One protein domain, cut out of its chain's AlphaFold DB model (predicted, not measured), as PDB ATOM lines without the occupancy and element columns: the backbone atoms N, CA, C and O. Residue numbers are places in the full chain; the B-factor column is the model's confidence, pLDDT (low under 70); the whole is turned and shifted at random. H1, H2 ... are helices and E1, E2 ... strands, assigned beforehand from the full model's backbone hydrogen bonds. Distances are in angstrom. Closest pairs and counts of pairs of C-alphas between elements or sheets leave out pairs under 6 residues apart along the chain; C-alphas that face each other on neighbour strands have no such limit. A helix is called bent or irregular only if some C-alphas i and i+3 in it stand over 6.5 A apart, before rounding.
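What this domain is: This is residues 104 to 282 of the 671 residues of the protein "Conjugal transfer protein TraG" of Helicobacter magdeburgensis (UniProt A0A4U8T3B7). The long helix H2 forms the core of a helical body, with H1, H3, H8 and H9 packed round it, mostly at steep or near-perpendicular angles. H5 packs beside H8 on the side away from H2; beyond H5, short H4 and the small hairpin E1-E2 make one end of the longest axis, while H6 and H7 form a loose corner. The printed part has 179 residues, with nine named helices and two named strands in the order H1 H2 H3 H4 E1 E2 H5 H6 H7 H8 H9; the sheet E1 - E2 is antiparallel and the class is mostly helix. It is compact, with a radius of gyration of the C-alphas of 17.6 A and spans of 56 by 43 by 31 A.

Where its parts are: Find C-alpha 111 at (197.052, 198.529, 237.830); from there H1, residues 111 to 125, runs 21.0 A. Next come H2, residues 134 to 154, 30.3 A, and H3, residues 160 to 168. Read on to H4, residues 182 to 185, E1, residues 186 to 189, and E2, residues 194 to 197. H5, residues 203 to 213, begins at C-alpha 203, (201.174, 216.873, 258.168), and runs 15.3 A. H6, residues 222 to 225, and H7, residues 230 to 238, precede H8, residues 246 to 257, 16.2 A. H9, residues 260 to 278, runs 23.2 A to C-alpha 278 at (207.011, 196.365, 262.275), with a kink of 51 degrees near residue 272. H3 and H9 are irregular: C-alphas 164 and 167 are 7.3 A apart, C-alphas 273 and 276 7.7 A.

How they stand to each other: Start at the hub, H2, which touches four helices. It forms a helical hairpin with H1, at a steep tilt of 39 degrees, opposite ways; their closest C-alphas, Ala 122 and Arg 141, are 6.0 A apart. With residues 144 to 148 alone it touches H3, closest at Tyr 147 and Ile 163, 5.8 A between C-alphas. Residues 136 to 144 of H2 touch residues 265 to 270 of H9, closest at the C-alphas of Ala 140 and Phe 270, 4.8 A. Residues 142 to 150 of H2 touch residues 248 to 252 of H8, closest at the C-alphas of Phe 146 and Tyr 251, 5.9 A. H8 also touches H5, opposite ways at a shallow tilt of 34 degrees, only just short of steep; the closest C-alphas are Ala 212 and Arg 249, 4.3 A. H4 and H5 only just touch, with 3 pairs of C-alphas within 8 A, closest at Leu 185 and Pro 203, 6.8 A. In the hairpin of E1 and E2, N 187 and O 196 are within hydrogen-bond range at 2.9 A, N 196 and O 187 at 2.8 A. H6 is close to H5 but not clearly touching, 7.3 A between the C-alphas of Asp 213 and Asn 224; H7 touches no helix. Every O i to N i+4 pair is within hydrogen-bond range in H1, H2, H5, H7 and H8, against 3 of 5 in H3 and 12 of 15 in H9; H4 and H6 are too short for such a pair.

The domain as a whole: The two farthest C-alphas, Gln 130 and Lys 191, are 58.4 A apart. The printed part has no cut, and the link H3 to H4, residues 169 to 181, is long. Mean pLDDT of the printed part is 93.7; look for residue 130, which is under 70.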
ATOM      1  N   LYS A 104     210.530 192.925 241.161       91.50
ATOM      2  CA  LYS A 104     210.632 191.892 240.119       91.50
ATOM      3  C   LYS A 104     209.282 191.254 239.767       91.50
ATOM      4  O   LYS A 104     209.125 190.757 238.649       91.50
ATOM      5  N   ILE A 105     208.332 191.280 240.703       91.44
ATOM      6  CA  ILE A 105     206.964 190.786 240.538       91.44
ATOM      7  C   ILE A 105     206.090 191.923 240.009       91.44
ATOM      8  O   ILE A 105     205.505 191.809 238.933       91.44
ATOM      9  N   VAL A 106     206.037 193.037 240.739       94.75
ATOM     10  CA  VAL A 106     205.011 194.069 240.533       94.75
ATOM     11  C   VAL A 106     205.232 194.924 239.290       94.75
ATOM     12  O   VAL A 106     204.258 195.412 238.725       94.75
ATOM     13  N   LYS A 107     206.473 195.059 238.796       93.44
ATOM     14  CA  LYS A 107     206.759 195.811 237.558       93.44
ATOM     15  C   LYS A 107     206.134 195.191 236.305       93.44
ATOM     16  O   LYS A 107     206.006 195.861 235.289       93.44
ATOM     17  N   LYS A 108     205.805 193.893 236.357       92.25
ATOM     18  CA  LYS A 108     205.181 193.146 235.253       92.25
ATOM     19  C   LYS A 108     203.650 193.287 235.261       92.25
ATOM     20  O   LYS A 108     202.999 192.791 234.347       92.25
ATOM     21  N   LEU A 109     203.078 193.893 236.303       94.44
ATOM     22  CA  LEU A 109     201.640 193.953 236.546       94.44
ATOM     23  C   LEU A 109     201.071 195.313 236.137       94.44
ATOM     24  O   LEU A 109     201.635 196.357 236.470       94.44
ATOM     25  N   ASP A 110     199.915 195.293 235.477       95.06
ATOM     26  CA  ASP A 110     199.101 196.493 235.302       95.06
ATOM     27  C   ASP A 110     198.417 196.898 236.624       95.06
ATOM     28  O   ASP A 110     198.513 196.208 237.645       95.06
ATOM     29  N   PHE A 111     197.719 198.035 236.625       95.25
ATOM     30  CA  PHE A 111     197.052 198.529 237.830       95.25
ATOM     31  C   PHE A 111     196.027 197.534 238.401       95.25
ATOM     32  O   PHE A 111     195.990 197.313 239.612       95.25
ATOM     33  N   ASN A 112     195.228 196.890 237.546       96.88
ATOM     34  CA  ASN A 112     194.199 195.946 237.986       96.88
ATOM     35  C   ASN A 112     194.816 194.715 238.657       96.88
ATOM     36  O   ASN A 112     194.331 194.262 239.695       96.88
ATOM     37  N   ALA A 113     195.911 194.193 238.102       96.56
ATOM     38  CA  ALA A 113     196.652 193.084 238.679       96.56
ATOM     39  C   ALA A 113     197.365 193.482 239.983       96.56
ATOM     40  O   ALA A 113     197.313 192.717 240.947       96.56
ATOM     41  N   LYS A 114     197.952 194.690 240.063       97.38
ATOM     42  CA  LYS A 114     198.494 195.245 241.321       97.38
ATOM     43  C   LYS A 114     197.406 195.337 242.394       97.38
ATOM     44  O   LYS A 114     197.613 194.869 243.510       97.38
ATOM     45  N   LYS A 115     196.229 195.871 242.052       97.88
ATOM     46  CA  LYS A 115     195.088 195.968 242.971       97.88
ATOM     47  C   LYS A 115     194.617 194.604 243.445       97.88
ATOM     48  O   LYS A 115     194.461 194.416 244.645       97.88
ATOM     49  N   ARG A 116     194.446 193.646 242.535       97.00
ATOM     50  CA  ARG A 116     194.052 192.281 242.895       97.00
ATOM     51  C   ARG A 116     195.048 191.642 243.865       97.00
ATOM     52  O   ARG A 116     194.627 191.070 244.862       97.00
ATOM     53  N   LEU A 117     196.350 191.778 243.605       96.19
ATOM     54  CA  LEU A 117     197.401 191.278 244.494       96.19
ATOM     55  C   LEU A 117     197.313 191.911 245.892       96.19
ATOM     56  O   LEU A 117     197.353 191.198 246.895       96.19
ATOM     57  N   VAL A 118     197.168 193.239 245.961       98.19
ATOM     58  CA  VAL A 118     197.035 193.966 247.232       98.19
ATOM     59  C   VAL A 118     195.770 193.549 247.981       98.19
ATOM     60  O   VAL A 118     195.859 193.259 249.171       98.19
ATOM     61  N   ASP A 119     194.621 193.469 247.306       97.12
ATOM     62  CA  ASP A 119     193.351 193.047 247.907       97.12
ATOM     63  C   ASP A 119     193.453 191.620 248.470       97.12
ATOM     64  O   ASP A 119     193.007 191.354 249.585       97.12
ATOM     65  N   GLU A 120     194.058 190.696 247.716       94.50
ATOM     66  CA  GLU A 120     194.250 189.312 248.147       94.50
ATOM     67  C   GLU A 120     195.102 189.237 249.420       94.50
ATOM     68  O   GLU A 120     194.684 188.611 250.391       94.50
ATOM     69  N   ILE A 121     196.241 189.931 249.458       96.38
ATOM     70  CA  ILE A 121     197.120 189.967 250.637       96.38
ATOM     71  C   ILE A 121     196.432 190.651 251.824       96.38
ATOM     72  O   ILE A 121     196.523 190.172 252.956       96.38
ATOM     73  N   ALA A 122     195.716 191.748 251.577       96.75
ATOM     74  CA  ALA A 122     194.988 192.476 252.607       96.75
ATOM     75  C   ALA A 122     193.901 191.594 253.246       96.75
ATOM     76  O   ALA A 122     193.770 191.565 254.467       96.75
ATOM     77  N   ASN A 123     193.162 190.815 252.454       93.25
ATOM     78  CA  ASN A 123     192.152 189.887 252.970       93.25
ATOM     79  C   ASN A 123     192.762 188.755 253.815       93.25
ATOM     80  O   ASN A 123     192.154 188.333 254.796       93.25
ATOM     81  N   THR A 124     193.973 188.294 253.484       92.88
ATOM     82  CA  THR A 124     194.684 187.276 254.274       92.88
ATOM     83  C   THR A 124     195.207 187.817 255.610       92.88
ATOM     84  O   THR A 124     195.242 187.087 256.604       92.88
ATOM     85  N   ILE A 125     195.628 189.085 255.653       93.69
ATOM     86  CA  ILE A 125     196.148 189.730 256.869       93.69
ATOM     87  C   ILE A 125     195.003 190.150 257.801       93.69
ATOM     88  O   ILE A 125     195.033 189.854 258.997       93.69
ATOM     89  N   PHE A 126     193.988 190.824 257.260       92.69
ATOM     90  CA  PHE A 126     192.889 191.427 258.015       92.69
ATOM     91  C   PHE A 126     191.703 190.463 258.127       92.69
ATOM     92  O   PHE A 126     190.643 190.676 257.533       92.69
ATOM     93  N   VAL A 127     191.910 189.396 258.901       85.25
ATOM     94  CA  VAL A 127     190.886 188.389 259.212       85.25
ATOM     95  C   VAL A 127     190.025 188.854 260.385       85.25
ATOM     96  O   VAL A 127     190.541 189.336 261.393       85.25
ATOM     97  N   GLU A 128     188.713 188.668 260.270       81.62
ATOM     98  CA  GLU A 128     187.765 188.914 261.358       81.62
ATOM     99  C   GLU A 128     187.954 187.863 262.463       81.62
ATOM    100  O   GLU A 128     187.772 186.662 262.252       81.62
ATOM    101  N   GLU A 129     188.354 188.308 263.655       72.00
ATOM    102  CA  GLU A 129     188.481 187.451 264.837       72.00
ATOM    103  C   GLU A 129     187.217 187.570 265.703       72.00
ATOM    104  O   GLU A 129     186.589 188.633 265.766       72.00
ATOM    105  N   GLN A 130     186.831 186.495 266.396       66.06
ATOM    106  CA  GLN A 130     185.672 186.549 267.292       66.06
ATOM    107  C   GLN A 130     185.868 187.614 268.377       66.06
ATOM    108  O   GLN A 130     186.886 187.630 269.065       66.06
ATOM    109  N   GLY A 131     184.877 188.496 268.525       70.44
ATOM    110  CA  GLY A 131     184.920 189.622 269.461       70.44
ATOM    111  C   GLY A 131     185.578 190.893 268.914       70.44
ATOM    112  O   GLY A 131     185.586 191.900 269.617       70.44
ATOM    113  N   SER A 132     186.099 190.884 267.680       75.38
ATOM    114  CA  SER A 132     186.493 192.112 266.979       75.38
ATOM    115  C   SER A 132     185.307 192.722 266.230       75.38
ATOM    116  O   SER A 132     184.457 191.993 265.720       75.38
ATOM    117  N   ASP A 133     185.239 194.053 266.175       86.31
ATOM    118  CA  ASP A 133     184.241 194.762 265.372       86.31
ATOM    119  C   ASP A 133     184.637 194.691 263.882       86.31
ATOM    120  O   ASP A 133     185.702 195.211 263.508       86.31
ATOM    121  N   PRO A 134     183.810 194.070 263.018       90.19
ATOM    122  CA  PRO A 134     184.106 193.936 261.593       90.19
ATOM    123  C   PRO A 134     184.315 195.280 260.883       90.19
ATOM    124  O   PRO A 134     185.090 195.358 259.928       90.19
ATOM    125  N   HIS A 135     183.674 196.355 261.357       92.44
ATOM    126  CA  HIS A 135     183.793 197.680 260.756       92.44
ATOM    127  C   HIS A 135     185.225 198.225 260.852       92.44
ATOM    128  O   HIS A 135     185.808 198.632 259.842       92.44
ATOM    129  N   TRP A 136     185.831 198.175 262.043       94.56
ATOM    130  CA  TRP A 136     187.190 198.684 262.259       94.56
ATOM    131  C   TRP A 136     188.242 197.857 261.520       94.56
ATOM    132  O   TRP A 136     189.201 198.416 260.985       94.56
ATOM    133  N   ILE A 137     188.047 196.538 261.433       94.88
ATOM    134  CA  ILE A 137     188.912 195.654 260.639       94.88
ATOM    135  C   ILE A 137     188.834 196.011 259.153       94.88
ATOM    136  O   ILE A 137     189.871 196.122 258.498       94.88
ATOM    137  N   ALA A 138     187.629 196.244 258.621       95.81
ATOM    138  CA  ALA A 138     187.446 196.634 257.227       95.81
ATOM    139  C   ALA A 138     188.132 197.972 256.907       95.81
ATOM    140  O   ALA A 138     188.833 198.073 255.901       95.81
ATOM    141  N   LYS A 139     188.008 198.973 257.787       97.00
ATOM    142  CA  LYS A 139     188.677 200.271 257.610       97.00
ATOM    143  C   LYS A 139     190.195 200.193 257.725       97.00
ATOM    144  O   LYS A 139     190.898 200.798 256.918       97.00
ATOM    145  N   ALA A 140     190.718 199.403 258.658       97.38
ATOM    146  CA  ALA A 140     192.153 199.153 258.746       97.38
ATOM    147  C   ALA A 140     192.686 198.438 257.487       97.38
ATOM    148  O   ALA A 140     193.756 198.776 256.985       97.38
ATOM    149  N   ARG A 141     191.912 197.506 256.920       98.00
ATOM    150  CA  ARG A 141     192.241 196.849 255.651       98.00
ATOM    151  C   ARG A 141     192.283 197.839 254.483       98.00
ATOM    152  O   ARG A 141     193.214 197.793 253.687       98.00
ATOM    153  N   GLU A 142     191.317 198.753 254.382       98.25
ATOM    154  CA  GLU A 142     191.331 199.828 253.373       98.25
ATOM    155  C   GLU A 142     192.581 200.715 253.503       98.25
ATOM    156  O   GLU A 142     193.176 201.095 252.494       98.25
ATOM    157  N   LEU A 143     193.020 201.007 254.733       98.31
ATOM    158  CA  LEU A 143     194.235 201.784 254.982       98.31
ATOM    159  C   LEU A 143     195.498 201.039 254.509       98.31
ATOM    160  O   LEU A 143     196.368 201.643 253.884       98.31
ATOM    161  N   PHE A 144     195.575 199.721 254.723       98.62
ATOM    162  CA  PHE A 144     196.634 198.878 254.148       98.62
ATOM    163  C   PHE A 144     196.639 198.936 252.621       98.62
ATOM    164  O   PHE A 144     197.692 199.136 252.016       98.62
ATOM    165  N   ILE A 145     195.460 198.782 252.007       98.75
ATOM    166  CA  ILE A 145     195.301 198.799 250.550       98.75
ATOM    167  C   ILE A 145     195.805 200.124 249.979       98.75
ATOM    168  O   ILE A 145     196.540 200.114 248.993       98.75
ATOM    169  N   PHE A 146     195.458 201.246 250.613       98.69
ATOM    170  CA  PHE A 146     195.939 202.566 250.217       98.69
ATOM    171  C   PHE A 146     197.467 202.642 250.197       98.69
ATOM    172  O   PHE A 146     198.038 202.964 249.158       98.69
ATOM    173  N   TYR A 147     198.124 202.327 251.316       98.56
ATOM    174  CA  TYR A 147     199.579 202.440 251.416       98.56
ATOM    175  C   TYR A 147     200.304 201.522 250.438       98.56
ATOM    176  O   TYR A 147     201.204 201.968 249.728       98.56
ATOM    177  N   ALA A 148     199.869 200.262 250.354       98.62
ATOM    178  CA  ALA A 148     200.442 199.304 249.426       98.62
ATOM    179  C   ALA A 148     200.280 199.786 247.977       98.62
ATOM    180  O   ALA A 148     201.260 199.869 247.243       98.62
ATOM    181  N   LEU A 149     199.069 200.164 247.555       98.50
ATOM    182  CA  LEU A 149     198.834 200.629 246.187       98.50
ATOM    183  C   LEU A 149     199.572 201.922 245.858       98.50
ATOM    184  O   LEU A 149     200.083 202.044 244.746       98.50
ATOM    185  N   TYR A 150     199.630 202.871 246.792       98.44
ATOM    186  CA  TYR A 150     200.350 204.121 246.582       98.44
ATOM    187  C   TYR A 150     201.836 203.857 246.324       98.44
ATOM    188  O   TYR A 150     202.377 204.336 245.326       98.44
ATOM    189  N   ASP A 151     202.476 203.011 247.132       98.06
ATOM    190  CA  ASP A 151     203.861 202.593 246.912       98.06
ATOM    191  C   ASP A 151     204.034 201.832 245.586       98.06
ATOM    192  O   ASP A 151     204.914 202.153 244.787       98.06
ATOM    193  N   LEU A 152     203.149 200.877 245.280       97.88
ATOM    194  CA  LEU A 152     203.218 200.109 244.034       97.88
ATOM    195  C   LEU A 152     203.022 200.964 242.773       97.88
ATOM    196  O   LEU A 152     203.526 200.593 241.708       97.88
ATOM    197  N   CYS A 153     202.280 202.069 242.859       96.56
ATOM    198  CA  CYS A 153     202.081 202.993 241.743       96.56
ATOM    199  C   CYS A 153     203.232 203.994 241.616       96.56
ATOM    200  O   CYS A 153     203.659 204.274 240.505       96.56
ATOM    201  N   THR A 154     203.744 204.520 242.730       95.94
ATOM    202  CA  THR A 154     204.736 205.611 242.718       95.94
ATOM    203  C   THR A 154     206.187 205.125 242.712       95.94
ATOM    204  O   THR A 154     207.066 205.819 242.209       95.94
ATOM    205  N   LYS A 155     206.457 203.930 243.251       95.62
ATOM    206  CA  LYS A 155     207.811 203.361 243.410       95.62
ATOM    207  C   LYS A 155     208.020 202.060 242.637       95.62
ATOM    208  O   LYS A 155     209.155 201.628 242.477       95.62
ATOM    209  N   ASN A 156     206.944 201.429 242.156       95.69
ATOM    210  CA  ASN A 156     206.976 200.076 241.584       95.69
ATOM    211  C   ASN A 156     207.559 199.015 242.538       95.69
ATOM    212  O   ASN A 156     208.123 198.022 242.088       95.69
ATOM    213  N   GLU A 157     207.412 199.208 243.845       97.12
ATOM    214  CA  GLU A 157     207.736 198.232 244.886       97.12
ATOM    215  C   GLU A 157     207.136 198.677 246.218       97.12
ATOM    216  O   GLU A 157     206.838 199.854 246.416       97.12
ATOM    217  N   SER A 158     206.962 197.732 247.134       97.88
ATOM    218  CA  SER A 158     206.695 198.003 248.546       97.88
ATOM    219  C   SER A 158     207.170 196.807 249.377       97.88
ATOM    220  O   SER A 158     207.694 195.825 248.844       97.88
ATOM    221  N   ASN A 159     206.998 196.866 250.691       97.69
ATOM    222  CA  ASN A 159     207.195 195.736 251.590       97.69
ATOM    223  C   ASN A 159     206.308 195.900 252.832       97.69
ATOM    224  O   ASN A 159     205.793 196.982 253.118       97.69
ATOM    225  N   PHE A 160     206.128 194.819 253.593       98.06
ATOM    226  CA  PHE A 160     205.237 194.847 254.753       98.06
ATOM    227  C   PHE A 160     205.664 195.839 255.840       98.06
ATOM    228  O   PHE A 160     204.796 196.387 256.513       98.06
ATOM    229  N   PHE A 161     206.967 196.075 256.016       98.00
ATOM    230  CA  PHE A 161     207.486 196.968 257.054       98.00
ATOM    231  C   PHE A 161     207.185 198.435 256.742       98.00
ATOM    232  O   PHE A 161     206.717 199.169 257.615       98.00
ATOM    233  N   ASP A 162     207.384 198.852 255.493       97.75
ATOM    234  CA  ASP A 162     207.069 200.211 255.052       97.75
ATOM    235  C   ASP A 162     205.569 200.495 255.188       97.75
ATOM    236  O   ASP A 162     205.184 201.541 255.711       97.75
ATOM    237  N   ILE A 163     204.718 199.528 254.829       98.31
ATOM    238  CA  ILE A 163     203.264 199.644 254.997       98.31
ATOM    239  C   ILE A 163     202.883 199.685 256.484       98.31
ATOM    240  O   ILE A 163     202.085 200.526 256.896       98.31
ATOM    241  N   ALA A 164     203.455 198.804 257.312       97.88
ATOM    242  CA  ALA A 164     203.151 198.724 258.742       97.88
ATOM    243  C   ALA A 164     203.538 199.996 259.508       97.88
ATOM    244  O   ALA A 164     202.866 200.368 260.467       97.88
ATOM    245  N   THR A 165     204.616 200.660 259.092       96.62
ATOM    246  CA  THR A 165     205.137 201.869 259.747       96.62
ATOM    247  C   THR A 165     204.592 203.165 259.147       96.62
ATOM    248  O   THR A 165     204.783 204.234 259.730       96.62
ATOM    249  N   ALA A 166     203.860 203.098 258.033       96.31
ATOM    250  CA  ALA A 166     203.312 204.274 257.370       96.31
ATOM    251  C   ALA A 166     202.448 205.170 258.290       96.31
ATOM    252  O   ALA A 166     202.683 206.378 258.300       96.31
ATOM    253  N   PRO A 167     201.542 204.657 259.153       94.19
ATOM    254  CA  PRO A 167     200.725 205.515 260.027       94.19
ATOM    255  C   PRO A 167     201.499 206.315 261.089       94.19
ATOM    256  O   PRO A 167     200.919 207.184 261.738       94.19
ATOM    257  N   VAL A 168     202.778 205.994 261.317       92.00
ATOM    258  CA  VAL A 168     203.650 206.664 262.300       92.00
ATOM    259  C   VAL A 168     204.833 207.382 261.646       92.00
ATOM    260  O   VAL A 168     205.741 207.849 262.333       92.00
ATOM    261  N   LYS A 169     204.844 207.468 260.313       93.62
ATOM    262  CA  LYS A 169     205.912 208.105 259.546       93.62
ATOM    263  C   LYS A 169     205.906 209.622 259.741       93.62
ATOM    264  O   LYS A 169     204.856 210.245 259.892       93.62
ATOM    265  N   ASP A 170     207.086 210.237 259.667       94.88
ATOM    266  CA  ASP A 170     207.158 211.688 259.526       94.88
ATOM    267  C   ASP A 170     206.771 212.097 258.097       94.88
ATOM    268  O   ASP A 170     207.527 211.881 257.147       94.88
ATOM    269  N   TYR A 171     205.582 212.682 257.958       96.25
ATOM    270  CA  TYR A 171     205.037 213.138 256.680       96.25
ATOM    271  C   TYR A 171     205.514 214.527 256.248       96.25
ATOM    272  O   TYR A 171     205.402 214.857 255.071       96.25
ATOM    273  N   LYS A 172     206.105 215.327 257.150       95.31
ATOM    274  CA  LYS A 172     206.620 216.669 256.822       95.31
ATOM    275  C   LYS A 172     207.573 216.683 255.611       95.31
ATOM    276  O   LYS A 172     207.357 217.508 254.727       95.31
ATOM    277  N   PRO A 173     208.585 215.792 255.508       95.25
ATOM    278  CA  PRO A 173     209.494 215.769 254.357       95.25
ATOM    279  C   PRO A 173     208.882 215.173 253.079       95.25
ATOM    280  O   PRO A 173     209.547 215.171 252.049       95.25
ATOM    281  N   LEU A 174     207.665 214.622 253.137       95.06
ATOM    282  CA  LEU A 174     206.994 213.992 251.991       95.06
ATOM    283  C   LEU A 174     206.002 214.931 251.294       95.06
ATOM    284  O   LEU A 174     205.415 214.563 250.276       95.06
ATOM    285  N   ILE A 175     205.785 216.123 251.849       95.94
ATOM    286  CA  ILE A 175     204.977 217.161 251.216       95.94
ATOM    287  C   ILE A 175     205.881 217.923 250.245       95.94
ATOM    288  O   ILE A 175     206.889 218.506 250.642       95.94
ATOM    289  N   GLU A 176     205.531 217.885 248.963       95.12
ATOM    290  CA  GLU A 176     206.341 218.416 247.870       95.12
ATOM    291  C   GLU A 176     206.319 219.941 247.866       95.12
ATOM    292  O   GLU A 176     205.251 220.540 247.926       95.12
ATOM    293  N   GLU A 177     207.473 220.588 247.698       92.44
ATOM    294  CA  GLU A 177     207.597 222.055 247.776       92.44
ATOM    295  C   GLU A 177     206.694 222.807 246.783       92.44
ATOM    296  O   GLU A 177     206.188 223.889 247.082       92.44
ATOM    297  N   LYS A 178     206.458 222.214 245.607       91.00
ATOM    298  CA  LYS A 178     205.573 222.771 244.572       91.00
ATOM    299  C   LYS A 178     204.086 222.534 244.843       91.00
ATOM    300  O   LYS A 178     203.251 223.089 244.135       91.00
ATOM    301  N   SER A 179     203.754 221.699 245.821       93.44
ATOM    302  CA  SER A 179     202.378 221.365 246.153       93.44
ATOM    303  C   SER A 179     201.679 222.529 246.864       93.44
ATOM    304  O   SER A 179     202.280 223.160 247.740       93.44
ATOM    305  N   PRO A 180     200.378 222.774 246.606       92.25
ATOM    306  CA  PRO A 180     199.592 223.751 247.368       92.25
ATOM    307  C   PRO A 180     199.480 223.411 248.865       92.25
ATOM    308  O   PRO A 180     199.053 224.245 249.662       92.25
ATOM    309  N   TYR A 181     199.850 222.192 249.267       95.00
ATOM    310  CA  TYR A 181     199.863 221.756 250.661       95.00
ATOM    311  C   TYR A 181     201.152 222.133 251.398       95.00
ATOM    312  O   TYR A 181     201.145 222.211 252.626       95.00
ATOM    313  N   TYR A 182     202.238 222.440 250.681       94.25
ATOM    314  CA  TYR A 182     203.504 222.831 251.299       94.25
ATOM    315  C   TYR A 182     203.403 224.167 252.023       94.25
ATOM    316  O   TYR A 182     203.889 224.296 253.140       94.25
ATOM    317  N   SER A 183     202.721 225.148 251.431       91.00
ATOM    318  CA  SER A 183     202.479 226.447 252.069       91.00
ATOM    319  C   SER A 183     201.544 226.360 253.273       91.00
ATOM    320  O   SER A 183     201.623 227.224 254.132       91.00
ATOM    321  N   LYS A 184     200.696 225.325 253.363       92.62
ATOM    322  CA  LYS A 184     199.868 225.058 254.553       92.62
ATOM    323  C   LYS A 184     200.678 224.460 255.704       92.62
ATOM    324  O   LYS A 184     200.269 224.577 256.850       92.62
ATOM    325  N   LEU A 185     201.789 223.786 255.396       94.44
ATOM    326  CA  LEU A 185     202.706 223.239 256.393       94.44
ATOM    327  C   LEU A 185     203.798 224.245 256.785       94.44
ATOM    328  O   LEU A 185     204.195 224.299 257.944       94.44
ATOM    329  N   TRP A 186     204.309 225.004 255.817       92.06
ATOM    330  CA  TRP A 186     205.441 225.913 255.962       92.06
ATOM    331  C   TRP A 186     205.020 227.352 255.665       92.06
ATOM    332  O   TRP A 186     205.100 227.814 254.515       92.06
ATOM    333  N   ASP A 187     204.630 228.060 256.722       87.38
ATOM    334  CA  ASP A 187     204.219 229.458 256.670       87.38
ATOM    335  C   ASP A 187     205.434 230.359 256.446       87.38
ATOM    336  O   ASP A 187     206.482 230.211 257.078       87.38
ATOM    337  N   PHE A 188     205.321 231.315 255.526       86.12
ATOM    338  CA  PHE A 188     206.379 232.296 255.315       86.12
ATOM    339  C   PHE A 188     206.264 233.412 256.355       86.12
ATOM    340  O   PHE A 188     205.316 234.196 256.336       86.12
ATOM    341  N   ASN A 189     207.243 233.506 257.252       85.19
ATOM    342  CA  ASN A 189     207.298 234.571 258.238       85.19
ATOM    343  C   ASN A 189     207.971 235.805 257.623       85.19
ATOM    344  O   ASN A 189     209.188 235.857 257.433       85.19
ATOM    345  N   GLU A 190     207.169 236.834 257.342       84.75
ATOM    346  CA  GLU A 190     207.636 238.095 256.751       84.75
ATOM    347  C   GLU A 190     208.688 238.819 257.607       84.75
ATOM    348  O   GLU A 190     209.531 239.539 257.072       84.75
ATOM    349  N   LYS A 191     208.684 238.631 258.933       85.00
ATOM    350  CA  LYS A 191     209.639 239.290 259.839       85.00
ATOM    351  C   LYS A 191     211.001 238.614 259.818       85.00
ATOM    352  O   LYS A 191     212.021 239.295 259.849       85.00
ATOM    353  N   THR A 192     211.023 237.285 259.803       86.12
ATOM    354  CA  THR A 192     212.270 236.509 259.799       86.12
ATOM    355  C   THR A 192     212.767 236.219 258.383       86.12
ATOM    356  O   THR A 192     213.909 235.782 258.232       86.12
ATOM    357  N   GLN A 193     211.945 236.495 257.358       84.31
ATOM    358  CA  GLN A 193     212.175 236.157 255.947       84.31
ATOM    359  C   GLN A 193     212.474 234.659 255.757       84.31
ATOM    360  O   GLN A 193     213.218 234.259 254.861       84.31
ATOM    361  N   LYS A 194     211.919 233.819 256.638       85.75
ATOM    362  CA  LYS A 194     212.121 232.370 256.665       85.75
ATOM    363  C   LYS A 194     210.779 231.657 256.687       85.75
ATOM    364  O   LYS A 194     209.791 232.178 257.192       85.75
ATOM    365  N   ARG A 195     210.764 230.442 256.142       85.50
ATOM    366  CA  ARG A 195     209.637 229.527 256.316       85.50
ATOM    367  C   ARG A 195     209.715 228.885 257.696       85.50
ATOM    368  O   ARG A 195     210.764 228.364 258.073       85.50
ATOM    369  N   GLU A 196     208.613 228.933 258.421       90.31
ATOM    370  CA  GLU A 196     208.450 228.370 259.755       90.31
ATOM    371  C   GLU A 196     207.351 227.302 259.711       90.31
ATOM    372  O   GLU A 196     206.435 227.361 258.893       90.31
ATOM    373  N   LEU A 197     207.489 226.266 260.539       91.00
ATOM    374  CA  LEU A 197     206.527 225.170 260.585       91.00
ATOM    375  C   LEU A 197     205.215 225.670 261.201       91.00
ATOM    376  O   LEU A 197     205.221 226.161 262.330       91.00
ATOM    377  N   ASN A 198     204.104 225.481 260.496       91.69
ATOM    378  CA  ASN A 198     202.775 225.686 261.046       91.69
ATOM    379  C   ASN A 198     202.479 224.575 262.066       91.69
ATOM    380  O   ASN A 198     202.367 223.402 261.707       91.69
ATOM    381  N   LEU A 199     202.379 224.945 263.343       88.88
ATOM    382  CA  LEU A 199     202.165 223.998 264.443       88.88
ATOM    383  C   LEU A 199     200.729 223.454 264.503       88.88
ATOM    384  O   LEU A 199     200.523 222.389 265.082       88.88
ATOM    385  N   ASP A 200     199.770 224.147 263.889       90.25
ATOM    386  CA  ASP A 200     198.365 223.731 263.824       90.25
ATOM    387  C   ASP A 200     198.089 222.831 262.606       90.25
ATOM    388  O   ASP A 200     197.048 222.174 262.518       90.25
ATOM    389  N   ALA A 201     199.018 222.775 261.648       92.31
ATOM    390  CA  ALA A 201     198.905 221.912 260.486       92.31
ATOM    391  C   ALA A 201     199.081 220.441 260.879       92.31
ATOM    392  O   ALA A 201     200.048 220.071 261.539       92.31
ATOM    393  N   ASN A 202     198.188 219.573 260.397       94.12
ATOM    394  CA  ASN A 202     198.342 218.123 260.503       94.12
ATOM    395  C   ASN A 202     199.086 217.592 259.256       94.12
ATOM    396  O   ASN A 202     198.471 217.484 258.189       94.12
ATOM    397  N   PRO A 203     200.388 217.242 259.346       95.69
ATOM    398  CA  PRO A 203     201.174 216.873 258.168       95.69
ATOM    399  C   PRO A 203     200.696 215.573 257.513       95.69
ATOM    400  O   PRO A 203     200.784 215.432 256.300       95.69
ATOM    401  N   GLU A 204     200.161 214.634 258.298       95.69
ATOM    402  CA  GLU A 204     199.615 213.369 257.792       95.69
ATOM    403  C   GLU A 204     198.369 213.627 256.928       95.69
ATOM    404  O   GLU A 204     198.263 213.137 255.804       95.69
ATOM    405  N   LYS A 205     197.457 214.479 257.406       96.00
ATOM    406  CA  LYS A 205     196.269 214.894 256.649       96.00
ATOM    407  C   LYS A 205     196.629 215.643 255.371       96.00
ATOM    408  O   LYS A 205     196.072 215.344 254.318       96.00
ATOM    409  N   LEU A 206     197.583 216.572 255.455       97.12
ATOM    410  CA  LEU A 206     198.083 217.307 254.293       97.12
ATOM    411  C   LEU A 206     198.726 216.375 253.261       97.12
ATOM    412  O   LEU A 206     198.514 216.567 252.066       97.12
ATOM    413  N   PHE A 207     199.448 215.340 253.697       97.50
ATOM    414  CA  PHE A 207     199.986 214.323 252.797       97.50
ATOM    415  C   PHE A 207     198.878 213.536 252.083       97.50
ATOM    416  O   PHE A 207     198.959 213.341 250.869       97.50
ATOM    417  N   TYR A 208     197.810 213.130 252.777       97.94
ATOM    418  CA  TYR A 208     196.673 212.481 252.114       97.94
ATOM    419  C   TYR A 208     195.973 213.413 251.120       97.94
ATOM    420  O   TYR A 208     195.635 212.978 250.021       97.94
ATOM    421  N   SER A 209     195.805 214.697 251.448       98.06
ATOM    422  CA  SER A 209     195.271 215.683 250.500       98.06
ATOM    423  C   SER A 209     196.188 215.873 249.284       98.06
ATOM    424  O   SER A 209     195.710 215.932 248.155       98.06
ATOM    425  N   GLN A 210     197.508 215.876 249.483       97.31
ATOM    426  CA  GLN A 210     198.478 215.897 248.389       97.31
ATOM    427  C   GLN A 210     198.327 214.672 247.479       97.31
ATOM    428  O   GLN A 210     198.254 214.819 246.261       97.31
ATOM    429  N   CYS A 211     198.238 213.472 248.056       97.62
ATOM    430  CA  CYS A 211     198.043 212.236 247.299       97.62
ATOM    431  C   CYS A 211     196.702 212.220 246.549       97.62
ATOM    432  O   CYS A 211     196.625 211.692 245.445       97.62
ATOM    433  N   ALA A 212     195.648 212.796 247.133       97.69
ATOM    434  CA  ALA A 212     194.326 212.910 246.521       97.69
ATOM    435  C   ALA A 212     194.311 213.774 245.248       97.69
ATOM    436  O   ALA A 212     193.548 213.486 244.318       97.69
ATOM    437  N   ASP A 213     195.154 214.805 245.204       96.19
ATOM    438  CA  ASP A 213     195.245 215.746 244.083       96.19
ATOM    439  C   ASP A 213     196.370 215.406 243.093       96.19
ATOM    440  O   ASP A 213     196.415 215.951 241.991       96.19
ATOM    441  N   GLN A 214     197.262 214.478 243.449       96.31
ATOM    442  CA  GLN A 214     198.377 214.033 242.615       96.31
ATOM    443  C   GLN A 214     197.885 213.343 241.329       96.31
ATOM    444  O   GLN A 214     197.374 212.227 241.364       96.31
ATOM    445  N   LYS A 215     198.083 213.968 240.165       94.88
ATOM    446  CA  LYS A 215     197.603 213.452 238.868       94.88
ATOM    447  C   LYS A 215     198.475 212.326 238.298       94.88
ATOM    448  O   LYS A 215     197.962 211.385 237.691       94.88
ATOM    449  N   TYR A 216     199.785 212.406 238.498       96.44
ATOM    450  CA  TYR A 216     200.793 211.538 237.890       96.44
ATOM    451  C   TYR A 216     201.467 210.632 238.914       96.44
ATOM    452  O   TYR A 216     201.584 210.980 240.084       96.44
ATOM    453  N   ALA A 217     201.914 209.455 238.481       94.56
ATOM    454  CA  ALA A 217     202.567 208.475 239.348       94.56
ATOM    455  C   ALA A 217     203.892 209.008 239.920       94.56
ATOM    456  O   ALA A 217     204.192 208.787 241.093       94.56
ATOM    457  N   ASP A 218     204.648 209.774 239.129       95.00
ATOM    458  CA  ASP A 218     205.792 210.528 239.640       95.00
ATOM    459  C   ASP A 218     205.306 211.683 240.525       95.00
ATOM    460  O   ASP A 218     204.735 212.671 240.055       95.00
ATOM    461  N   VAL A 219     205.568 211.556 241.826       92.62
ATOM    462  CA  VAL A 219     205.215 212.539 242.860       92.62
ATOM    463  C   VAL A 219     205.852 213.905 242.570       92.62
ATOM    464  O   VAL A 219     205.243 214.945 242.827       92.62
ATOM    465  N   LYS A 220     207.043 213.919 241.957       93.19
ATOM    466  CA  LYS A 220     207.806 215.137 241.651       93.19
ATOM    467  C   LYS A 220     207.415 215.782 240.324       93.19
ATOM    468  O   LYS A 220     207.953 216.843 239.989       93.19
ATOM    469  N   ASN A 221     206.490 215.180 239.575       93.12
ATOM    470  CA  ASN A 221     206.030 215.738 238.314       93.12
ATOM    471  C   ASN A 221     205.390 217.123 238.562       93.12
ATOM    472  O   ASN A 221     204.412 217.214 239.308       93.12
ATOM    473  N   PRO A 222     205.910 218.212 237.960       88.44
ATOM    474  CA  PRO A 222     205.378 219.558 238.179       88.44
ATOM    475  C   PRO A 222     203.909 219.695 237.761       88.44
ATOM    476  O   PRO A 222     203.176 220.447 238.400       88.44
ATOM    477  N   LEU A 223     203.464 218.915 236.768       92.44
ATOM    478  CA  LEU A 223     202.090 218.932 236.259       92.44
ATOM    479  C   LEU A 223     201.060 218.441 237.292       92.44
ATOM    480  O   LEU A 223     199.867 218.706 237.154       92.44
ATOM    481  N   ASN A 224     201.496 217.775 238.374       93.75
ATOM    482  CA  ASN A 224     200.603 217.384 239.472       93.75
ATOM    483  C   ASN A 224     199.797 218.572 240.014       93.75
ATOM    484  O   ASN A 224     198.633 218.406 240.378       93.75
ATOM    485  N   TRP A 225     200.388 219.768 240.006       93.06
ATOM    486  CA  TRP A 225     199.847 220.965 240.651       93.06
ATOM    487  C   TRP A 225     199.368 222.033 239.660       93.06
ATOM    488  O   TRP A 225     198.972 223.113 240.085       93.06
ATOM    489  N   GLU A 226     199.400 221.744 238.358       90.31
ATOM    490  CA  GLU A 226     198.886 222.638 237.313       90.31
ATOM    491  C   GLU A 226     197.415 222.332 237.004       90.31
ATOM    492  O   GLU A 226     196.978 221.186 237.122       90.31
ATOM    493  N   ASP A 227     196.637 223.337 236.603       88.38
ATOM    494  CA  ASP A 227     195.264 223.119 236.140       88.38
ATOM    495  C   ASP A 227     195.286 222.466 234.750       88.38
ATOM    496  O   ASP A 227     195.525 223.124 233.738       88.38
ATOM    497  N   GLU A 228     195.031 221.157 234.711       89.25
ATOM    498  CA  GLU A 228     194.944 220.372 233.480       89.25
ATOM    499  C   GLU A 228     193.523 219.845 233.256       89.25
ATOM    500  O   GLU A 228     192.875 219.338 234.178       89.25
ATOM    501  N   SER A 229     193.046 219.921 232.014       90.25
ATOM    502  CA  SER A 229     191.808 219.278 231.582       90.25
ATOM    503  C   SER A 229     191.981 217.759 231.473       90.25
ATOM    504  O   SER A 229     193.093 217.235 231.364       90.25
ATOM    505  N   PHE A 230     190.864 217.029 231.445       87.50
ATOM    506  CA  PHE A 230     190.875 215.577 231.248       87.50
ATOM    507  C   PHE A 230     191.590 215.175 229.945       87.50
ATOM    508  O   PHE A 230     192.368 214.223 229.927       87.50
ATOM    509  N   GLU A 231     191.385 215.938 228.869       91.19
ATOM    510  CA  GLU A 231     192.022 215.713 227.570       91.19
ATOM    511  C   GLU A 231     193.541 215.908 227.631       91.19
ATOM    512  O   GLU A 231     194.276 215.167 226.982       91.19
ATOM    513  N   GLN A 232     194.027 216.868 228.425       91.69
ATOM    514  CA  GLN A 232     195.464 217.103 228.604       91.69
ATOM    515  C   GLN A 232     196.129 215.947 229.357       91.69
ATOM    516  O   GLN A 232     197.149 215.428 228.903       91.69
ATOM    517  N   ILE A 233     195.505 215.477 230.442       89.88
ATOM    518  CA  ILE A 233     195.982 214.312 231.200       89.88
ATOM    519  C   ILE A 233     196.006 213.071 230.301       89.88
ATOM    520  O   ILE A 233     196.985 212.323 230.289       89.88
ATOM    521  N   GLN A 234     194.958 212.871 229.497       89.50
ATOM    522  CA  GLN A 234     194.879 211.753 228.563       89.50
ATOM    523  C   GLN A 234     195.959 211.839 227.471       89.50
ATOM    524  O   GLN A 234     196.624 210.843 227.189       89.50
ATOM    525  N   ALA A 235     196.215 213.028 226.921       91.44
ATOM    526  CA  ALA A 235     197.297 213.242 225.961       91.44
ATOM    527  C   ALA A 235     198.688 213.005 226.581       91.44
ATOM    528  O   ALA A 235     199.583 212.479 225.921       91.44
ATOM    529  N   ASN A 236     198.895 213.364 227.850       91.38
ATOM    530  CA  ASN A 236     200.141 213.091 228.572       91.38
ATOM    531  C   ASN A 236     200.329 211.596 228.848       91.38
ATOM    532  O   ASN A 236     201.434 211.071 228.693       91.38
ATOM    533  N   LYS A 237     199.239 210.891 229.155       89.06
ATOM    534  CA  LYS A 237     199.224 209.431 229.267       89.06
ATOM    535  C   LYS A 237     199.597 208.751 227.947       89.06
ATOM    536  O   LYS A 237     200.406 207.829 227.946       89.06
ATOM    537  N   GLU A 238     199.081 209.236 226.816       90.69
ATOM    538  CA  GLU A 238     199.444 208.749 225.473       90.69
ATOM    539  C   GLU A 238     200.916 209.009 225.117       90.69
ATOM    540  O   GLU A 238     201.521 208.234 224.378       90.69
ATOM    541  N   LYS A 239     201.523 210.053 225.695       91.38
ATOM    542  CA  LYS A 239     202.968 210.329 225.609       91.38
ATOM    543  C   LYS A 239     203.815 209.474 226.563       91.38
ATOM    544  O   LYS A 239     205.029 209.656 226.610       91.38
ATOM    545  N   GLY A 240     203.202 208.557 227.312       87.75
ATOM    546  CA  GLY A 240     203.886 207.636 228.219       87.75
ATOM    547  C   GLY A 240     204.118 208.169 229.633       87.75
ATOM    548  O   GLY A 240     204.872 207.555 230.381       87.75
ATOM    549  N   ILE A 241     203.495 209.288 230.023       92.00
ATOM    550  CA  ILE A 241     203.554 209.775 231.407       92.00
ATOM    551  C   ILE A 241     202.541 208.985 232.240       92.00
ATOM    552  O   ILE A 241     201.331 209.083 232.030       92.00
ATOM    553  N   GLU A 242     203.029 208.191 233.191       92.25
ATOM    554  CA  GLU A 242     202.168 207.372 234.043       92.25
ATOM    555  C   GLU A 242     201.302 208.240 234.968       92.25
ATOM    556  O   GLU A 242     201.788 209.128 235.672       92.25
ATOM    557  N   THR A 243     199.997 207.970 234.978       94.00
ATOM    558  CA  THR A 243     199.009 208.647 235.831       94.00
ATOM    559  C   THR A 243     198.810 207.897 237.144       94.00
ATOM    560  O   THR A 243     198.792 206.665 237.137       94.00
ATOM    561  N   LEU A 244     198.568 208.606 238.249       95.88
ATOM    562  CA  LEU A 244     198.138 207.970 239.494       95.88
ATOM    563  C   LEU A 244     196.648 207.613 239.400       95.88
ATOM    564  O   LEU A 244     195.794 208.475 239.159       95.88
ATOM    565  N   ASP A 245     196.338 206.334 239.594       95.69
ATOM    566  CA  ASP A 245     194.979 205.829 239.425       95.69
ATOM    567  C   ASP A 245     193.981 206.510 240.382       95.69
ATOM    568  O   ASP A 245     194.268 206.776 241.554       95.69
ATOM    569  N   GLU A 246     192.782 206.788 239.869       95.25
ATOM    570  CA  GLU A 246     191.691 207.445 240.595       95.25
ATOM    571  C   GLU A 246     191.289 206.676 241.862       95.25
ATOM    572  O   GLU A 246     190.937 207.286 242.869       95.25
ATOM    573  N   VAL A 247     191.387 205.342 241.858       97.50
ATOM    574  CA  VAL A 247     191.095 204.509 243.033       97.50
ATOM    575  C   VAL A 247     192.043 204.836 244.187       97.50
ATOM    576  O   VAL A 247     191.594 204.983 245.324       97.50
ATOM    577  N   VAL A 248     193.340 205.003 243.912       98.19
ATOM    578  CA  VAL A 248     194.341 205.351 244.937       98.19
ATOM    579  C   VAL A 248     194.072 206.750 245.485       98.19
ATOM    580  O   VAL A 248     194.074 206.954 246.701       98.19
ATOM    581  N   ARG A 249     193.751 207.696 244.597       98.06
ATOM    582  CA  ARG A 249     193.367 209.058 244.980       98.06
ATOM    583  C   ARG A 249     192.094 209.095 245.822       98.06
ATOM    584  O   ARG A 249     192.023 209.860 246.778       98.06
ATOM    585  N   ASN A 250     191.108 208.249 245.534       98.38
ATOM    586  CA  ASN A 250     189.876 208.158 246.319       98.38
ATOM    587  C   ASN A 250     190.115 207.647 247.742       98.38
ATOM    588  O   ASN A 250     189.538 208.198 248.680       98.38
ATOM    589  N   TYR A 251     190.998 206.661 247.927       98.31
ATOM    590  CA  TYR A 251     191.427 206.276 249.271       98.31
ATOM    591  C   TYR A 251     192.093 207.447 250.000       98.31
ATOM    592  O   TYR A 251     191.727 207.748 251.133       98.31
ATOM    593  N   ALA A 252     193.004 208.162 249.333       98.25
ATOM    594  CA  ALA A 252     193.646 209.339 249.911       98.25
ATOM    595  C   ALA A 252     192.625 210.420 250.320       98.25
ATOM    596  O   ALA A 252     192.706 210.955 251.423       98.25
ATOM    597  N   ARG A 253     191.604 210.688 249.490       98.44
ATOM    598  CA  ARG A 253     190.503 211.613 249.824       98.44
ATOM    599  C   ARG A 253     189.718 211.162 251.046       98.44
ATOM    600  O   ARG A 253     189.356 212.002 251.868       98.44
ATOM    601  N   ALA A 254     189.454 209.864 251.182       97.75
ATOM    602  CA  ALA A 254     188.784 209.330 252.363       97.75
ATOM    603  C   ALA A 254     189.619 209.587 253.631       97.75
ATOM    604  O   ALA A 254     189.093 210.100 254.616       97.75
ATOM    605  N   TRP A 255     190.931 209.329 253.590       97.00
ATOM    606  CA  TRP A 255     191.820 209.542 254.740       97.00
ATOM    607  C   TRP A 255     192.061 211.014 255.059       97.00
ATOM    608  O   TRP A 255     192.105 211.378 256.235       97.00
ATOM    609  N   ALA A 256     192.132 211.880 254.048       96.81
ATOM    610  CA  ALA A 256     192.186 213.327 254.234       96.81
ATOM    611  C   ALA A 256     190.940 213.842 254.978       96.81
ATOM    612  O   ALA A 256     191.064 214.615 255.924       96.81
ATOM    613  N   ASN A 257     189.751 213.347 254.627       96.31
ATOM    614  CA  ASN A 257     188.481 213.845 255.168       96.31
ATOM    615  C   ASN A 257     187.964 213.104 256.417       96.31
ATOM    616  O   ASN A 257     186.979 213.542 257.002       96.31
ATOM    617  N   ALA A 258     188.592 212.000 256.837       95.88
ATOM    618  CA  ALA A 258     188.172 211.247 258.025       95.88
ATOM    619  C   ALA A 258     188.201 212.105 259.310       95.88
ATOM    620  O   ALA A 258     189.102 212.925 259.480       95.88
ATOM    621  N   ALA A 259     187.277 211.903 260.248       95.88
ATOM    622  CA  ALA A 259     187.353 212.581 261.546       95.88
ATOM    623  C   ALA A 259     188.564 212.080 262.359       95.88
ATOM    624  O   ALA A 259     188.917 210.905 262.271       95.88
ATOM    625  N   ASP A 260     189.196 212.938 263.167       93.06
ATOM    626  CA  ASP A 260     190.434 212.580 263.885       93.06
ATOM    627  C   ASP A 260     190.245 211.413 264.874       93.06
ATOM    628  O   ASP A 260     191.091 210.518 264.946       93.06
ATOM    629  N   GLU A 261     189.119 211.369 265.596       94.38
ATOM    630  CA  GLU A 261     188.793 210.278 266.531       94.38
ATOM    631  C   GLU A 261     188.558 208.939 265.812       94.38
ATOM    632  O   GLU A 261     189.072 207.891 266.224       94.38
ATOM    633  N   GLU A 262     187.822 208.974 264.698       94.12
ATOM    634  CA  GLU A 262     187.581 207.807 263.847       94.12
ATOM    635  C   GLU A 262     188.904 207.301 263.263       94.12
ATOM    636  O   GLU A 262     189.229 206.117 263.357       94.12
ATOM    637  N   PHE A 263     189.725 208.208 262.733       95.19
ATOM    638  CA  PHE A 263     191.004 207.864 262.132       95.19
ATOM    639  C   PHE A 263     192.000 207.302 263.156       95.19
ATOM    640  O   PHE A 263     192.711 206.338 262.867       95.19
ATOM    641  N   SER A 264     192.010 207.829 264.383       95.06
ATOM    642  CA  SER A 264     192.783 207.265 265.499       95.06
ATOM    643  C   SER A 264     192.366 205.820 265.816       95.06
ATOM    644  O   SER A 264     193.221 204.943 265.978       95.06
ATOM    645  N   SER A 265     191.060 205.532 265.806       95.69
ATOM    646  CA  SER A 265     190.513 204.182 266.024       95.69
ATOM    647  C   SER A 265     190.907 203.207 264.906       95.69
ATOM    648  O   SER A 265     191.295 202.061 265.171       95.69
ATOM    649  N   ILE A 266     190.900 203.680 263.656       96.44
ATOM    650  CA  ILE A 266     191.376 202.923 262.490       96.44
ATOM    651  C   ILE A 266     192.871 202.612 262.627       96.44
ATOM    652  O   ILE A 266     193.261 201.449 262.501       96.44
ATOM    653  N   LYS A 267     193.709 203.610 262.946       96.00
ATOM    654  CA  LYS A 267     195.160 203.424 263.137       96.00
ATOM    655  C   LYS A 267     195.476 202.461 264.277       96.00
ATOM    656  O   LYS A 267     196.356 201.619 264.128       96.00
ATOM    657  N   SER A 268     194.743 202.529 265.388       95.31
ATOM    658  CA  SER A 268     194.890 201.585 266.503       95.31
ATOM    659  C   SER A 268     194.642 200.139 266.054       95.31
ATOM    660  O   SER A 268     195.458 199.246 266.300       95.31
ATOM    661  N   THR A 269     193.560 199.915 265.303       95.38
ATOM    662  CA  THR A 269     193.231 198.592 264.754       95.38
ATOM    663  C   THR A 269     194.268 198.122 263.736       95.38
ATOM    664  O   THR A 269     194.723 196.979 263.812       95.38
ATOM    665  N   PHE A 270     194.690 199.005 262.828       96.75
ATOM    666  CA  PHE A 270     195.744 198.740 261.852       96.75
ATOM    667  C   PHE A 270     197.052 198.330 262.530       96.75
ATOM    668  O   PHE A 270     197.580 197.262 262.234       96.75
ATOM    669  N   ASN A 271     197.537 199.121 263.491       95.44
ATOM    670  CA  ASN A 271     198.795 198.870 264.195       95.44
ATOM    671  C   ASN A 271     198.768 197.541 264.955       95.44
ATOM    672  O   ASN A 271     199.761 196.817 264.966       95.44
ATOM    673  N   ARG A 272     197.625 197.178 265.552       92.69
ATOM    674  CA  ARG A 272     197.460 195.881 266.221       92.69
ATOM    675  C   ARG A 272     197.647 194.717 265.245       92.69
ATOM    676  O   ARG A 272     198.423 193.807 265.533       92.69
ATOM    677  N   VAL A 273     196.965 194.754 264.099       93.00
ATOM    678  CA  VAL A 273     197.038 193.698 263.072       93.00
ATOM    679  C   VAL A 273     198.417 193.659 262.404       93.00
ATOM    680  O   VAL A 273     198.966 192.582 262.180       93.00
ATOM    681  N   MET A 274     199.003 194.827 262.135       95.38
ATOM    682  CA  MET A 274     200.276 194.968 261.425       95.38
ATOM    683  C   MET A 274     201.516 194.839 262.321       95.38
ATOM    684  O   MET A 274     202.635 194.854 261.814       95.38
ATOM    685  N   SER A 275     201.336 194.682 263.634       93.69
ATOM    686  CA  SER A 275     202.405 194.710 264.644       93.69
ATOM    687  C   SER A 275     203.604 193.806 264.331       93.69
ATOM    688  O   SER A 275     204.746 194.241 264.470       93.69
ATOM    689  N   VAL A 276     203.377 192.579 263.847       94.62
ATOM    690  CA  VAL A 276     204.460 191.648 263.473       94.62
ATOM    691  C   VAL A 276     205.355 192.199 262.359       94.62
ATOM    692  O   VAL A 276     206.567 191.991 262.370       94.62
ATOM    693  N   PHE A 277     204.777 192.938 261.415       96.88
ATOM    694  CA  PHE A 277     205.486 193.464 260.253       96.88
ATOM    695  C   PHE A 277     206.328 194.701 260.582       96.88
ATOM    696  O   PHE A 277     207.182 195.072 259.784       96.88
ATOM    697  N   ALA A 278     206.152 195.298 261.766       94.12
ATOM    698  CA  ALA A 278     207.011 196.365 262.275       94.12
ATOM    699  C   ALA A 278     208.322 195.844 262.908       94.12
ATOM    700  O   ALA A 278     209.169 196.635 263.317       94.12
ATOM    701  N   SER A 279     208.520 194.523 263.006       95.44
ATOM    702  CA  SER A 279     209.778 193.937 263.484       95.44
ATOM    703  C   SER A 279     210.879 194.036 262.426       95.44
ATOM    704  O   SER A 279     210.680 193.641 261.278       95.44
ATOM    705  N   TYR A 280     212.081 194.474 262.816       95.81
ATOM    706  CA  TYR A 280     213.244 194.494 261.920       95.81
ATOM    707  C   TYR A 280     213.677 193.096 261.460       95.81
ATOM    708  O   TYR A 280     214.099 192.943 260.318       95.81
ATOM    709  N   GLN A 281     213.531 192.069 262.304       95.25
ATOM    710  CA  GLN A 281     213.854 190.693 261.912       95.25
ATOM    711  C   GLN A 281     212.892 190.198 260.820       95.25
ATOM    712  O   GLN A 281     213.313 189.621 259.817       95.25
ATOM    713  N   VAL A 282     211.601 190.517 260.971       97.12
ATOM    714  CA  VAL A 282     210.581 190.216 259.957       97.12
ATOM    715  C   VAL A 282     210.828 191.022 258.688       97.12
ATOM    716  O   VAL A 282     210.850 190.429 257.614       97.12
TER     717      VAL A 282